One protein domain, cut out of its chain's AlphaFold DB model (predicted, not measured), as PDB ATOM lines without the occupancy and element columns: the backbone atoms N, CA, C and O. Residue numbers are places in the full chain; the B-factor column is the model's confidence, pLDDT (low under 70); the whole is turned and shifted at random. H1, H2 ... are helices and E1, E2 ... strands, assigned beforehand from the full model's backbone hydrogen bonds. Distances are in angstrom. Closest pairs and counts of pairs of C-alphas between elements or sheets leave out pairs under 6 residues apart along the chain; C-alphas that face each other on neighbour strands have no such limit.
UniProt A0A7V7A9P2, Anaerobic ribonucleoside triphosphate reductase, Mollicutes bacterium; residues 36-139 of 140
ATOM      1  N   HIS A  36     297.129 519.032 565.570       97.06
ATOM      2  CA  HIS A  36     297.612 518.110 566.593       97.06
ATOM      3  C   HIS A  36     298.961 518.560 567.138       97.06
ATOM      4  O   HIS A  36     299.802 519.108 566.421       97.06
ATOM      5  N   ILE A  37     299.192 518.272 568.412       97.12
ATOM      6  CA  ILE A  37     300.535 518.308 568.976       97.12
ATOM      7  C   ILE A  37     301.351 517.171 568.335       97.12
ATOM      8  O   ILE A  37     300.843 516.051 568.238       97.12
ATOM      9  N   PRO A  38     302.600 517.414 567.888       95.00
ATOM     10  CA  PRO A  38     303.401 516.385 567.234       95.00
ATOM     11  C   PRO A  38     303.601 515.150 568.113       95.00
ATOM     12  O   PRO A  38     303.933 515.274 569.288       95.00
ATOM     13  N   VAL A  39     303.496 513.960 567.523       92.75
ATOM     14  CA  VAL A  39     303.580 512.668 568.240       92.75
ATOM     15  C   VAL A  39     304.886 512.458 569.015       92.75
ATOM     16  O   VAL A  39     304.922 511.729 569.995       92.75
ATOM     17  N   TYR A  40     305.971 513.108 568.598       91.56
ATOM     18  CA  TYR A  40     307.275 513.032 569.265       91.56
ATOM     19  C   TYR A  40     307.441 514.056 570.398       91.56
ATOM     20  O   TYR A  40     308.502 514.116 571.021       91.56
ATOM     21  N   TYR A  41     306.459 514.933 570.613       94.75
ATOM     22  CA  TYR A  41     306.525 515.970 571.630       94.75
ATOM     23  C   TYR A  41     305.996 515.433 572.961       94.75
ATOM     24  O   TYR A  41     304.829 515.068 573.076       94.75
ATOM     25  N   ASN A  42     306.856 515.412 573.981       94.88
ATOM     26  CA  ASN A  42     306.482 514.938 575.308       94.88
ATOM     27  C   ASN A  42     305.569 515.959 576.010       94.88
ATOM     28  O   ASN A  42     306.017 517.038 576.401       94.88
ATOM     29  N   ILE A  43     304.289 515.620 576.164       95.62
ATOM     30  CA  ILE A  43     303.266 516.473 576.772       95.62
ATOM     31  C   ILE A  43     302.316 515.640 577.632       95.62
ATOM     32  O   ILE A  43     301.980 514.507 577.302       95.62
ATOM     33  N   LYS A  44     301.839 516.222 578.735       95.50
ATOM     34  CA  LYS A  44     300.792 515.611 579.560       95.50
ATOM     35  C   LYS A  44     299.447 515.646 578.831       95.50
ATOM     36  O   LYS A  44     299.122 516.653 578.204       95.50
ATOM     37  N   ILE A  45     298.627 514.609 579.011       94.56
ATOM     38  CA  ILE A  45     297.289 514.489 578.400       94.56
ATOM     39  C   ILE A  45     296.449 515.755 578.622       94.56
ATOM     40  O   ILE A  45     295.964 516.341 577.659       94.56
ATOM     41  N   ALA A  46     296.348 516.239 579.865       95.25
ATOM     42  CA  ALA A  46     295.567 517.436 580.192       95.25
ATOM     43  C   ALA A  46     296.019 518.687 579.407       95.25
ATOM     44  O   ALA A  46     295.192 519.440 578.893       95.25
ATOM     45  N   GLU A  47     297.331 518.883 579.250       97.06
ATOM     46  CA  GLU A  47     297.880 520.013 578.493       97.06
ATOM     47  C   GLU A  47     297.653 519.859 576.987       97.06
ATOM     48  O   GLU A  47     297.371 520.846 576.305       97.06
ATOM     49  N   LYS A  48     297.729 518.629 576.460       97.25
ATOM     50  CA  LYS A  48     297.396 518.337 575.060       97.25
ATOM     51  C   LYS A  48     295.936 518.672 574.771       97.25
ATOM     52  O   LYS A  48     295.662 519.409 573.827       97.25
ATOM     53  N   LEU A  49     295.017 518.207 575.619       96.88
ATOM     54  CA  LEU A  49     293.582 518.472 575.485       96.88
ATOM     55  C   LEU A  49     293.278 519.971 575.544       96.88
ATOM     56  O   LEU A  49     292.570 520.486 574.685       96.88
ATOM     57  N   LYS A  50     293.886 520.702 576.483       96.38
ATOM     58  CA  LYS A  50     293.724 522.159 576.591       96.38
ATOM     59  C   LYS A  50     294.210 522.914 575.349       96.38
ATOM     60  O   LYS A  50     293.645 523.950 575.008       96.38
ATOM     61  N   LYS A  51     295.267 522.430 574.689       96.81
ATOM     62  CA  LYS A  51     295.827 523.058 573.480       96.81
ATOM     63  C   LYS A  51     295.045 522.708 572.217       96.81
ATOM     64  O   LYS A  51     294.847 523.585 571.385       96.81
ATOM     65  N   GLU A  52     294.607 521.462 572.070       97.56
ATOM     66  CA  GLU A  52     293.892 521.005 570.872       97.56
ATOM     67  C   GLU A  52     292.389 521.318 570.904       97.56
ATOM     68  O   GLU A  52     291.804 521.584 569.857       97.56
ATOM     69  N   GLY A  53     291.772 521.339 572.089       96.50
ATOM     70  CA  GLY A  53     290.325 521.507 572.272       96.50
ATOM     71  C   GLY A  53     289.739 522.747 571.598       96.50
ATOM     72  O   GLY A  53     288.764 522.620 570.855       96.50
ATOM     73  N   PRO A  54     290.362 523.936 571.729       95.56
ATOM     74  CA  PRO A  54     289.884 525.142 571.057       95.56
ATOM     75  C   PRO A  54     289.745 524.999 569.535       95.56
ATOM     76  O   PRO A  54     288.874 525.631 568.940       95.56
ATOM     77  N   TYR A  55     290.557 524.156 568.883       96.25
ATOM     78  CA  TYR A  55     290.504 523.992 567.432       96.25
ATOM     79  C   TYR A  55     289.267 523.236 566.949       96.25
ATOM     80  O   TYR A  55     288.886 523.410 565.791       96.25
ATOM     81  N   HIS A  56     288.600 522.451 567.801       96.56
ATOM     82  CA  HIS A  56     287.383 521.722 567.418       96.56
ATOM     83  C   HIS A  56     286.258 522.696 567.052       96.56
ATOM     84  O   HIS A  56     285.623 522.533 566.013       96.56
ATOM     85  N   ALA A  57     286.118 523.793 567.805       94.56
ATOM     86  CA  ALA A  57     285.172 524.876 567.510       94.56
ATOM     87  C   ALA A  57     285.573 525.755 566.304       94.56
ATOM     88  O   ALA A  57     284.757 526.509 565.773       94.56
ATOM     89  N   LEU A  58     286.839 525.687 565.875       94.69
ATOM     90  CA  LEU A  58     287.347 526.402 564.698       94.69
ATOM     91  C   LEU A  58     287.300 525.544 563.426       94.69
ATOM     92  O   LEU A  58     287.469 526.059 562.322       94.69
ATOM     93  N   THR A  59     287.078 524.234 563.552       94.19
ATOM     94  CA  THR A  59     287.147 523.265 562.448       94.19
ATOM     95  C   THR A  59     285.850 522.458 562.334       94.19
ATOM     96  O   THR A  59     285.845 521.231 562.270       94.19
ATOM     97  N   ASN A  60     284.724 523.169 562.271       88.69
ATOM     98  CA  ASN A  60     283.364 522.627 562.421       88.69
ATOM     99  C   ASN A  60     282.932 521.595 561.365       88.69
ATOM    100  O   ASN A  60     282.007 520.831 561.605       88.69
ATOM    101  N   ALA A  61     283.593 521.554 560.204       91.56
ATOM    102  CA  ALA A  61     283.299 520.585 559.143       91.56
ATOM    103  C   ALA A  61     284.051 519.248 559.299       91.56
ATOM    104  O   ALA A  61     283.895 518.355 558.470       91.56
ATOM    105  N   GLY A  62     284.900 519.110 560.322       92.06
ATOM    106  CA  GLY A  62     285.592 517.859 560.614       92.06
ATOM    107  C   GLY A  62     286.859 518.065 561.432       92.06
ATOM    108  O   GLY A  62     287.779 518.778 561.012       92.06
ATOM    109  N   HIS A  63     286.913 517.386 562.572       95.62
ATOM    110  CA  HIS A  63     288.018 517.384 563.521       95.62
ATOM    111  C   HIS A  63     288.037 516.086 564.314       95.62
ATOM    112  O   HIS A  63     287.012 515.431 564.452       95.62
ATOM    113  N   ILE A  64     289.211 515.732 564.825       96.50
ATOM    114  CA  ILE A  64     289.398 514.665 565.802       96.50
ATOM    115  C   ILE A  64     290.644 514.986 566.629       96.50
ATOM    116  O   ILE A  64     291.575 515.587 566.093       96.50
ATOM    117  N   SER A  65     290.684 514.577 567.896       97.06
ATOM    118  CA  SER A  65     291.901 514.551 568.721       97.06
ATOM    119  C   SER A  65     292.139 513.150 569.280       97.06
ATOM    120  O   SER A  65     291.205 512.515 569.763       97.06
ATOM    121  N   TYR A  66     293.392 512.695 569.240       95.56
ATOM    122  CA  TYR A  66     293.807 511.395 569.780       95.56
ATOM    123  C   TYR A  66     294.550 511.553 571.106       95.56
ATOM    124  O   TYR A  66     295.361 512.473 571.254       95.56
ATOM    125  N   ILE A  67     294.295 510.647 572.044       95.00
ATOM    126  CA  ILE A  67     295.114 510.421 573.235       95.00
ATOM    127  C   ILE A  67     295.718 509.026 573.134       95.00
ATOM    128  O   ILE A  67     294.995 508.069 572.892       95.00
ATOM    129  N   GLU A  68     297.026 508.924 573.331       91.38
ATOM    130  CA  GLU A  68     297.739 507.649 573.368       91.38
ATOM    131  C   GLU A  68     297.861 507.199 574.826       91.38
ATOM    132  O   GLU A  68     298.304 507.981 575.675       91.38
ATOM    133  N   LEU A  69     297.450 505.966 575.115       89.69
ATOM    134  CA  LEU A  69     297.653 505.317 576.403       89.69
ATOM    135  C   LEU A  69     298.600 504.134 576.255       89.69
ATOM    136  O   LEU A  69     298.441 503.292 575.373       89.69
ATOM    137  N   ASP A  70     299.545 504.054 577.183       82.44
ATOM    138  CA  ASP A  70     300.380 502.876 577.354       82.44
ATOM    139  C   ASP A  70     299.611 501.843 578.196       82.44
ATOM    140  O   ASP A  70     299.216 502.127 579.328       82.44
ATOM    141  N   GLY A  71     299.417 500.634 577.663       80.81
ATOM    142  CA  GLY A  71     298.816 499.510 578.392       80.81
ATOM    143  C   GLY A  71     297.314 499.311 578.173       80.81
ATOM    144  O   GLY A  71     296.752 499.784 577.188       80.81
ATOM    145  N   ASP A  72     296.687 498.531 579.060       83.38
ATOM    146  CA  ASP A  72     295.272 498.150 578.971       83.38
ATOM    147  C   ASP A  72     294.403 499.121 579.787       83.38
ATOM    148  O   ASP A  72     294.479 499.118 581.020       83.38
ATOM    149  N   PRO A  73     293.544 499.937 579.153       85.81
ATOM    150  CA  PRO A  73     292.634 500.815 579.878       85.81
ATOM    151  C   PRO A  73     291.668 500.058 580.800       85.81
ATOM    152  O   PRO A  73     291.183 500.639 581.770       85.81
ATOM    153  N   SER A  74     291.391 498.774 580.536       84.31
ATOM    154  CA  SER A  74     290.509 497.957 581.378       84.31
ATOM    155  C   SER A  74     291.101 497.644 582.755       84.31
ATOM    156  O   SER A  74     290.344 497.417 583.698       84.31
ATOM    157  N   GLU A  75     292.428 497.718 582.914       87.31
ATOM    158  CA  GLU A  75     293.090 497.576 584.216       87.31
ATOM    159  C   GLU A  75     292.927 498.832 585.096       87.31
ATOM    160  O   GLU A  75     293.135 498.762 586.308       87.31
ATOM    161  N   ASN A  76     292.541 499.983 584.521       90.25
ATOM    162  CA  ASN A  76     292.342 501.235 585.256       90.25
ATOM    163  C   ASN A  76     291.209 502.092 584.662       90.25
ATOM    164  O   ASN A  76     291.429 503.141 584.043       90.25
ATOM    165  N   LEU A  77     289.975 501.644 584.892       93.31
ATOM    166  CA  LEU A  77     288.770 502.309 584.393       93.31
ATOM    167  C   LEU A  77     288.584 503.727 584.951       93.31
ATOM    168  O   LEU A  77     288.119 504.600 584.220       93.31
ATOM    169  N   ASP A  78     289.000 503.985 586.193       94.50
ATOM    170  CA  ASP A  78     288.894 505.314 586.809       94.50
ATOM    171  C   ASP A  78     289.753 506.346 586.061       94.50
ATOM    172  O   ASP A  78     289.302 507.461 585.774       94.50
ATOM    173  N   ALA A  79     290.983 505.973 585.685       91.00
ATOM    174  CA  ALA A  79     291.855 506.834 584.890       91.00
ATOM    175  C   ALA A  79     291.301 507.054 583.475       91.00
ATOM    176  O   ALA A  79     291.328 508.179 582.967       91.00
ATOM    177  N   PHE A  80     290.765 506.003 582.847       93.81
ATOM    178  CA  PHE A  80     290.123 506.109 581.539       93.81
ATOM    179  C   PHE A  80     288.922 507.066 581.575       93.81
ATOM    180  O   PHE A  80     288.835 507.988 580.758       93.81
ATOM    181  N   GLU A  81     288.035 506.920 582.563       95.75
ATOM    182  CA  GLU A  81     286.893 507.814 582.759       95.75
ATOM    183  C   GLU A  81     287.343 509.264 582.979       95.75
ATOM    184  O   GLU A  81     286.779 510.192 582.388       95.75
ATOM    185  N   GLN A  82     288.390 509.477 583.784       95.88
ATOM    186  CA  GLN A  82     288.941 510.809 584.018       95.88
ATOM    187  C   GLN A  82     289.388 511.475 582.710       95.88
ATOM    188  O   GLN A  82     289.133 512.663 582.510       95.88
ATOM    189  N   ILE A  83     290.011 510.727 581.795       95.31
ATOM    190  CA  ILE A  83     290.423 511.244 580.483       95.31
ATOM    191  C   ILE A  83     289.210 511.656 579.654       95.31
ATOM    192  O   ILE A  83     289.196 512.766 579.122       95.31
ATOM    193  N   VAL A  84     288.169 510.823 579.596       96.19
ATOM    194  CA  VAL A  84     286.933 511.146 578.867       96.19
ATOM    195  C   VAL A  84     286.282 512.420 579.421       96.19
ATOM    196  O   VAL A  84     285.850 513.286 578.655       96.19
ATOM    197  N   ARG A  85     286.266 512.596 580.749       97.06
ATOM    198  CA  ARG A  85     285.776 513.828 581.391       97.06
ATOM    199  C   ARG A  85     286.629 515.042 581.024       97.06
ATOM    200  O   ARG A  85     286.076 516.059 580.620       97.06
ATOM    201  N   MET A  86     287.957 514.918 581.057       96.81
ATOM    202  CA  MET A  86     288.862 515.990 580.621       96.81
ATOM    203  C   MET A  86     288.654 516.367 579.148       96.81
ATOM    204  O   MET A  86     288.724 517.544 578.804       96.81
ATOM    205  N   MET A  87     288.385 515.395 578.271       96.94
ATOM    206  CA  MET A  87     288.085 515.654 576.859       96.94
ATOM    207  C   MET A  87     286.800 516.471 576.706       96.94
ATOM    208  O   MET A  87     286.789 517.460 575.972       96.94
ATOM    209  N   LYS A  88     285.744 516.100 577.441       95.62
ATOM    210  CA  LYS A  88     284.490 516.860 577.490       95.62
ATOM    211  C   LYS A  88     284.723 518.291 577.983       95.62
ATOM    212  O   LYS A  88     284.274 519.233 577.337       95.62
ATOM    213  N   ASP A  89     285.441 518.457 579.091       96.56
ATOM    214  CA  ASP A  89     285.698 519.771 579.696       96.56
ATOM    215  C   ASP A  89     286.571 520.665 578.799       96.56
ATOM    216  O   ASP A  89     286.446 521.889 578.819       96.56
ATOM    217  N   ALA A  90     287.414 520.064 577.952       95.69
ATOM    218  CA  ALA A  90     288.200 520.753 576.930       95.69
ATOM    219  C   ALA A  90     287.411 521.073 575.643       95.69
ATOM    220  O   ALA A  90     288.004 521.544 574.671       95.69
ATOM    221  N   ASN A  91     286.095 520.838 575.624       90.81
ATOM    222  CA  ASN A  91     285.212 521.069 574.479       90.81
ATOM    223  C   ASN A  91     285.610 520.276 573.216       90.81
ATOM    224  O   ASN A  91     285.493 520.768 572.092       90.81
ATOM    225  N   MET A  92     286.101 519.046 573.400       93.94
ATOM    226  CA  MET A  92     286.392 518.140 572.290       93.94
ATOM    227  C   MET A  92     285.086 517.637 571.669       93.94
ATOM    228  O   MET A  92     284.324 516.927 572.325       93.94
ATOM    229  N   GLY A  93     284.841 517.975 570.403       91.94
ATOM    230  CA  GLY A  93     283.662 517.522 569.661       91.94
ATOM    231  C   GLY A  93     283.771 516.064 569.208       91.94
ATOM    232  O   GLY A  93     282.791 515.325 569.258       91.94
ATOM    233  N   TYR A  94     284.973 515.629 568.821       95.62
ATOM    234  CA  TYR A  94     285.251 514.234 568.479       95.62
ATOM    235  C   TYR A  94     286.647 513.836 568.946       95.62
ATOM    236  O   TYR A  94     287.646 514.421 568.534       95.62
ATOM    237  N   GLY A  95     286.741 512.830 569.808       94.75
ATOM    238  CA  GLY A  95     288.025 512.345 570.281       94.75
ATOM    239  C   GLY A  95     288.089 510.831 570.353       94.75
ATOM    240  O   GLY A  95     287.068 510.159 570.470       94.75
ATOM    241  N   ALA A  96     289.311 510.322 570.268       94.69
ATOM    242  CA  ALA A  96     289.618 508.906 570.324       94.69
ATOM    243  C   ALA A  96     290.772 508.660 571.297       94.69
ATOM    244  O   ALA A  96     291.662 509.499 571.461       94.69
ATOM    245  N   ILE A  97     290.738 507.502 571.943       93.75
ATOM    246  CA  ILE A  97     291.794 507.035 572.828       93.75
ATOM    247  C   ILE A  97     292.371 505.784 572.182       93.75
ATOM    248  O   ILE A  97     291.663 504.796 571.993       93.75
ATOM    249  N   ASN A  98     293.639 505.860 571.813       91.06
ATOM    250  CA  ASN A  98     294.391 504.760 571.245       91.06
ATOM    251  C   ASN A  98     295.092 504.019 572.383       91.06
ATOM    252  O   ASN A  98     295.701 504.636 573.258       91.06
ATOM    253  N   HIS A  99     294.999 502.696 572.364       88.50
ATOM    254  CA  HIS A  99     295.737 501.818 573.259       88.50
ATOM    255  C   HIS A  99     296.167 500.565 572.476       88.50
ATOM    256  O   HIS A  99     295.548 500.247 571.453       88.50
ATOM    257  N   PRO A 100     297.224 499.861 572.907       84.19
ATOM    258  CA  PRO A 100     297.671 498.641 572.248       84.19
ATOM    259  C   PRO A 100     296.604 497.543 572.331       84.19
ATOM    260  O   PRO A 100     296.210 497.128 573.421       84.19
ATOM    261  N   VAL A 101     296.167 497.054 571.171       84.19
ATOM    262  CA  VAL A 101     295.290 495.887 571.038       84.19
ATOM    263  C   VAL A 101     295.948 494.909 570.081       84.19
ATOM    264  O   VAL A 101     296.098 495.202 568.893       84.19
ATOM    265  N   ASP A 102     296.293 493.733 570.587       87.88
ATOM    266  CA  ASP A 102     296.840 492.650 569.790       87.88
ATOM    267  C   ASP A 102     295.731 491.695 569.352       87.88
ATOM    268  O   ASP A 102     294.682 491.546 569.990       87.88
ATOM    269  N   ARG A 103     295.982 491.005 568.240       88.25
ATOM    270  CA  ARG A 103     295.141 489.910 567.772       88.25
ATOM    271  C   ARG A 103     295.994 488.681 567.545       88.25
ATOM    272  O   ARG A 103     296.925 488.713 566.745       88.25
ATOM    273  N   ASP A 104     295.618 487.575 568.171       90.44
ATOM    274  CA  ASP A 104     296.196 486.282 567.844       90.44
ATOM    275  C   ASP A 104     295.533 485.722 566.566       90.44
ATOM    276  O   ASP A 104     294.356 485.354 566.611       90.44
ATOM    277  N   PRO A 105     296.246 485.604 565.427       88.94
ATOM    278  CA  PRO A 105     295.689 485.049 564.193       88.94
ATOM    279  C   PRO A 105     295.316 483.564 564.277       88.94
ATOM    280  O   PRO A 105     294.563 483.099 563.426       88.94
ATOM    281  N   VAL A 106     295.828 482.814 565.260       90.12
ATOM    282  CA  VAL A 106     295.611 481.361 565.357       90.12
ATOM    283  C   VAL A 106     294.338 481.042 566.133       90.12
ATOM    284  O   VAL A 106     293.495 480.297 565.649       90.12
ATOM    285  N   CYS A 107     294.176 481.611 567.331       90.75
ATOM    286  CA  CYS A 107     292.996 481.357 568.169       90.75
ATOM    287  C   CYS A 107     291.974 482.503 568.172       90.75
ATOM    288  O   CYS A 107     290.938 482.404 568.827       90.75
ATOM    289  N   GLY A 108     292.267 483.617 567.498       88.19
ATOM    290  CA  GLY A 108     291.370 484.766 567.400       88.19
ATOM    291  C   GLY A 108     291.229 485.597 568.677       88.19
ATOM    292  O   GLY A 108     290.308 486.403 568.743       88.19
ATOM    293  N   TYR A 109     292.087 485.411 569.688       89.50
ATOM    294  CA  TYR A 109     292.089 486.271 570.877       89.50
ATOM    295  C   TYR A 109     292.346 487.732 570.485       89.50
ATOM    296  O   TYR A 109     293.223 487.992 569.661       89.50
ATOM    297  N   ILE A 110     291.585 488.656 571.074       87.50
ATOM    298  CA  ILE A 110     291.735 490.105 570.913       87.50
ATOM    299  C   ILE A 110     291.927 490.696 572.308       87.50
ATOM    300  O   ILE A 110     291.104 490.454 573.191       87.50
ATOM    301  N   GLY A 111     293.008 491.441 572.504       85.69
ATOM    302  CA  GLY A 111     293.397 492.012 573.793       85.69
ATOM    303  C   GLY A 111     294.904 492.229 573.847       85.69
ATOM    304  O   GLY A 111     295.573 492.114 572.826       85.69
ATOM    305  N   ILE A 112     295.462 492.523 575.020       86.00
ATOM    306  CA  ILE A 112     296.915 492.689 575.148       86.00
ATOM    307  C   ILE A 112     297.601 491.323 575.199       86.00
ATOM    308  O   ILE A 112     297.343 490.513 576.095       86.00
ATOM    309  N   ILE A 113     298.515 491.076 574.263       87.88
ATOM    310  CA  ILE A 113     299.371 489.891 574.247       87.88
ATOM    311  C   ILE A 113     300.780 490.328 574.653       87.88
ATOM    312  O   ILE A 113     301.443 491.086 573.956       87.88
ATOM    313  N   LYS A 114     301.243 489.834 575.806       85.69
ATOM    314  CA  LYS A 114     302.636 490.002 576.254       85.69
ATOM    315  C   LYS A 114     303.513 488.944 575.560       85.69
ATOM    316  O   LYS A 114     303.506 488.828 574.343       85.69
ATOM    317  N   ASP A 115     304.213 488.097 576.313       88.44
ATOM    318  CA  ASP A 115     305.072 487.056 575.724       88.44
ATOM    319  C   ASP A 115     304.302 485.862 575.135       88.44
ATOM    320  O   ASP A 115     304.826 485.127 574.296       88.44
ATOM    321  N   LYS A 116     303.083 485.610 575.623       91.81
ATOM    322  CA  LYS A 116     302.248 484.465 575.243       91.81
ATOM    323  C   LYS A 116     300.797 484.884 575.116       91.81
ATOM    324  O   LYS A 116     300.307 485.670 575.928       91.81
ATOM    325  N   CYS A 117     300.095 484.296 574.152       91.50
ATOM    326  CA  CYS A 117     298.656 484.471 574.028       91.50
ATOM    327  C   CYS A 117     297.952 483.939 575.292       91.50
ATOM    328  O   CYS A 117     298.132 482.765 575.627       91.50
ATOM    329  N   PRO A 118     297.122 484.740 575.982       89.81
ATOM    330  CA  PRO A 118     296.446 484.306 577.204       89.81
ATOM    331  C   PRO A 118     295.347 483.267 576.940       89.81
ATOM    332  O   PRO A 118     294.942 482.565 577.861       89.81
ATOM    333  N   ARG A 119     294.875 483.140 575.689       89.06
ATOM    334  CA  ARG A 119     293.849 482.163 575.301       89.06
ATOM    335  C   ARG A 119     294.436 480.803 574.921       89.06
ATOM    336  O   ARG A 119     293.958 479.787 575.404       89.06
ATOM    337  N   CYS A 120     295.442 480.766 574.046       91.38
ATOM    338  CA  CYS A 120     295.990 479.507 573.517       91.38
ATOM    339  C   CYS A 120     297.405 479.170 574.019       91.38
ATOM    340  O   CYS A 120     297.913 478.089 573.736       91.38
ATOM    341  N   GLY A 121     298.061 480.086 574.738       90.31
ATOM    342  CA  GLY A 121     299.382 479.884 575.340       90.31
ATOM    343  C   GLY A 121     300.576 479.980 574.385       90.31
ATOM    344  O   GLY A 121     301.715 479.893 574.856       90.31
ATOM    345  N   ARG A 122     300.354 480.162 573.076       91.00
ATOM    346  CA  ARG A 122     301.431 480.216 572.071       91.00
ATOM    347  C   ARG A 122     302.266 481.487 572.174       91.00
ATOM    348  O   ARG A 122     301.734 482.537 572.545       91.00
ATOM    349  N   LYS A 123     303.535 481.406 571.776       90.50
ATOM    350  CA  LYS A 123     304.358 482.583 571.478       90.50
ATOM    351  C   LYS A 123     304.228 482.986 570.014       90.50
ATOM    352  O   LYS A 123     303.677 482.254 569.188       90.50
ATOM    353  N   ASP A 124     304.749 484.164 569.691       82.00
ATOM    354  CA  ASP A 124     304.797 484.608 568.306       82.00
ATOM    355  C   ASP A 124     305.590 483.624 567.426       82.00
ATOM    356  O   ASP A 124     306.563 483.014 567.866       82.00
ATOM    357  N   SER A 125     305.136 483.438 566.184       80.88
ATOM    358  CA  SER A 125     305.644 482.434 565.230       80.88
ATOM    359  C   SER A 125     305.509 480.951 565.635       80.88
ATOM    360  O   SER A 125     305.982 480.081 564.905       80.88
ATOM    361  N   GLU A 126     304.826 480.627 566.737       85.31
ATOM    362  CA  GLU A 126     304.500 479.241 567.104       85.31
ATOM    363  C   GLU A 126     303.089 478.847 566.638       85.31
ATOM    364  O   GLU A 126     302.150 479.649 566.675       85.31
ATOM    365  N   GLY A 127     302.940 477.588 566.215       81.75
ATOM    366  CA  GLY A 127     301.642 476.959 565.969       81.75
ATOM    367  C   GLY A 127     301.008 476.423 567.256       81.75
ATOM    368  O   GLY A 127     301.673 476.265 568.277       81.75
ATOM    369  N   VAL A 128     299.713 476.109 567.196       85.94
ATOM    370  CA  VAL A 128     298.952 475.519 568.309       85.94
ATOM    371  C   VAL A 128     298.404 474.160 567.865       85.94
ATOM    372  O   VAL A 128     297.901 474.075 566.741       85.94
ATOM    373  N   PRO A 129     298.463 473.102 568.699       86.12
ATOM    374  CA  PRO A 129     297.828 471.824 568.383       86.12
ATOM    375  C   PRO A 129     296.329 471.989 568.101       86.12
ATOM    376  O   PRO A 129     295.631 472.717 568.810       86.12
ATOM    377  N   VAL A 130     295.815 471.286 567.090       83.88
ATOM    378  CA  VAL A 130     294.412 471.405 566.647       83.88
ATOM    379  C   VAL A 130     293.435 471.056 567.774       83.88
ATOM    380  O   VAL A 130     292.380 471.673 567.901       83.88
ATOM    381  N   GLU A 131     293.797 470.109 568.636       83.50
ATOM    382  CA  GLU A 131     293.010 469.699 569.801       83.50
ATOM    383  C   GLU A 131     292.831 470.854 570.792       83.50
ATOM    384  O   GLU A 131     291.752 471.027 571.355       83.50
ATOM    385  N   THR A 132     293.865 471.684 570.966       82.19
ATOM    386  CA  THR A 132     293.804 472.860 571.847       82.19
ATOM    387  C   THR A 132     292.825 473.890 571.294       82.19
ATOM    388  O   THR A 132     292.046 474.454 572.054       82.19
ATOM    389  N   LEU A 133     292.807 474.098 569.974       82.62
ATOM    390  CA  LEU A 133     291.865 475.019 569.332       82.62
ATOM    391  C   LEU A 133     290.417 474.534 569.453       82.62
ATOM    392  O   LEU A 133     289.554 475.309 569.852       82.62
ATOM    393  N   LYS A 134     290.162 473.243 569.216       82.38
ATOM    394  CA  LYS A 134     288.820 472.651 569.367       82.38
ATOM    395  C   LYS A 134     288.270 472.791 570.788       82.38
ATOM    396  O   LYS A 134     287.091 473.078 570.961       82.38
ATOM    397  N   ASN A 135     289.125 472.639 571.800       82.19
ATOM    398  CA  ASN A 135     288.731 472.800 573.203       82.19
ATOM    399  C   ASN A 135     288.427 474.259 573.592       82.19
ATOM    400  O   ASN A 135     287.803 474.491 574.621       82.19
ATOM    401  N   LEU A 136     288.882 475.241 572.806       81.06
ATOM    402  CA  LEU A 136     288.622 476.667 573.036       81.06
ATOM    403  C   LEU A 136     287.337 477.163 572.355       81.06
ATOM    404  O   LEU A 136     286.854 478.243 572.703       81.06
ATOM    405  N   GLU A 137     286.814 476.419 571.379       69.12
ATOM    406  CA  GLU A 137     285.540 476.699 570.699       69.12
ATOM    407  C   GLU A 137     284.335 476.155 571.476       69.12
ATOM    408  O   GLU A 137     283.251 476.720 571.397       69.12
ATOM    409  N   SER A 138     284.523 475.103 572.275       59.41
ATOM    410  CA  SER A 138     283.474 474.466 573.085       59.41
ATOM    411  C   SER A 138     283.109 475.213 574.378       59.41
ATOM    412  O   SER A 138     282.304 474.712 575.160       59.41
ATOM    413  N   VAL A 139     283.699 476.390 574.615       52.97
ATOM    414  CA  VAL A 139     283.498 477.231 575.815       52.97
ATOM    415  C   VAL A 139     282.772 478.548 575.469       52.97
ATOM    416  O   VAL A 139     282.766 479.482 576.268       52.97
TER     417      VAL A 139
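Overview. This is residues 36 to 139 of the 140 residues of the protein "Anaerobic ribonucleoside triphosphate reductase" of Mollicutes bacterium (UniProt A0A7V7A9P2). With little regular structure, the model is two lobes in a line: H1 and H2 packed on a small parallel sheet, E1 beside E2, then a loop lobe ending in H3. The 104 printed residues, 41 in named elements, run H1 E1 H2 E2 H3, mostly helix. The whole is only just loose, close to extended (radius of gyration of the C-alphas 18.9 A), spanning 57 by 28 by 28 A.

Arrangement. H1, residues 45 to 56, touches residues 83 to 87 alone of H2, residues 77 to 89; closest C-alphas Leu 49 and Met 87, 6.3 A. They run the same way at a tilt of 36 degrees, only just steep. E1, residues 65 to 68, H2 and E2, residues 95 to 98, form a strand-helix-strand unit, parallel neighbour strands with a helix between, its crossover right-handed; N 67 and O 96 are 2.9 A apart. H3, residues 130 to 137, is apart from H1, E1 and H2. Every O i to N i+4 pair is within hydrogen-bond range in H2 and H3, 5 of 8 in H1.

Along the chain. H1 begins at C-alpha 45 (297.289, 514.489, 578.400) and is 16.5 A long, H2 18.3 A. H3 ends at C-alpha 137 (285.540, 476.699, 570.699).

Size, cuts and confidence. The farthest C-alphas, Leu 58 and Glu 131, are 57.2 A apart. The printed part has no cut; E2 to H3 is a long link. Residues 137 to 139 have pLDDT under 70.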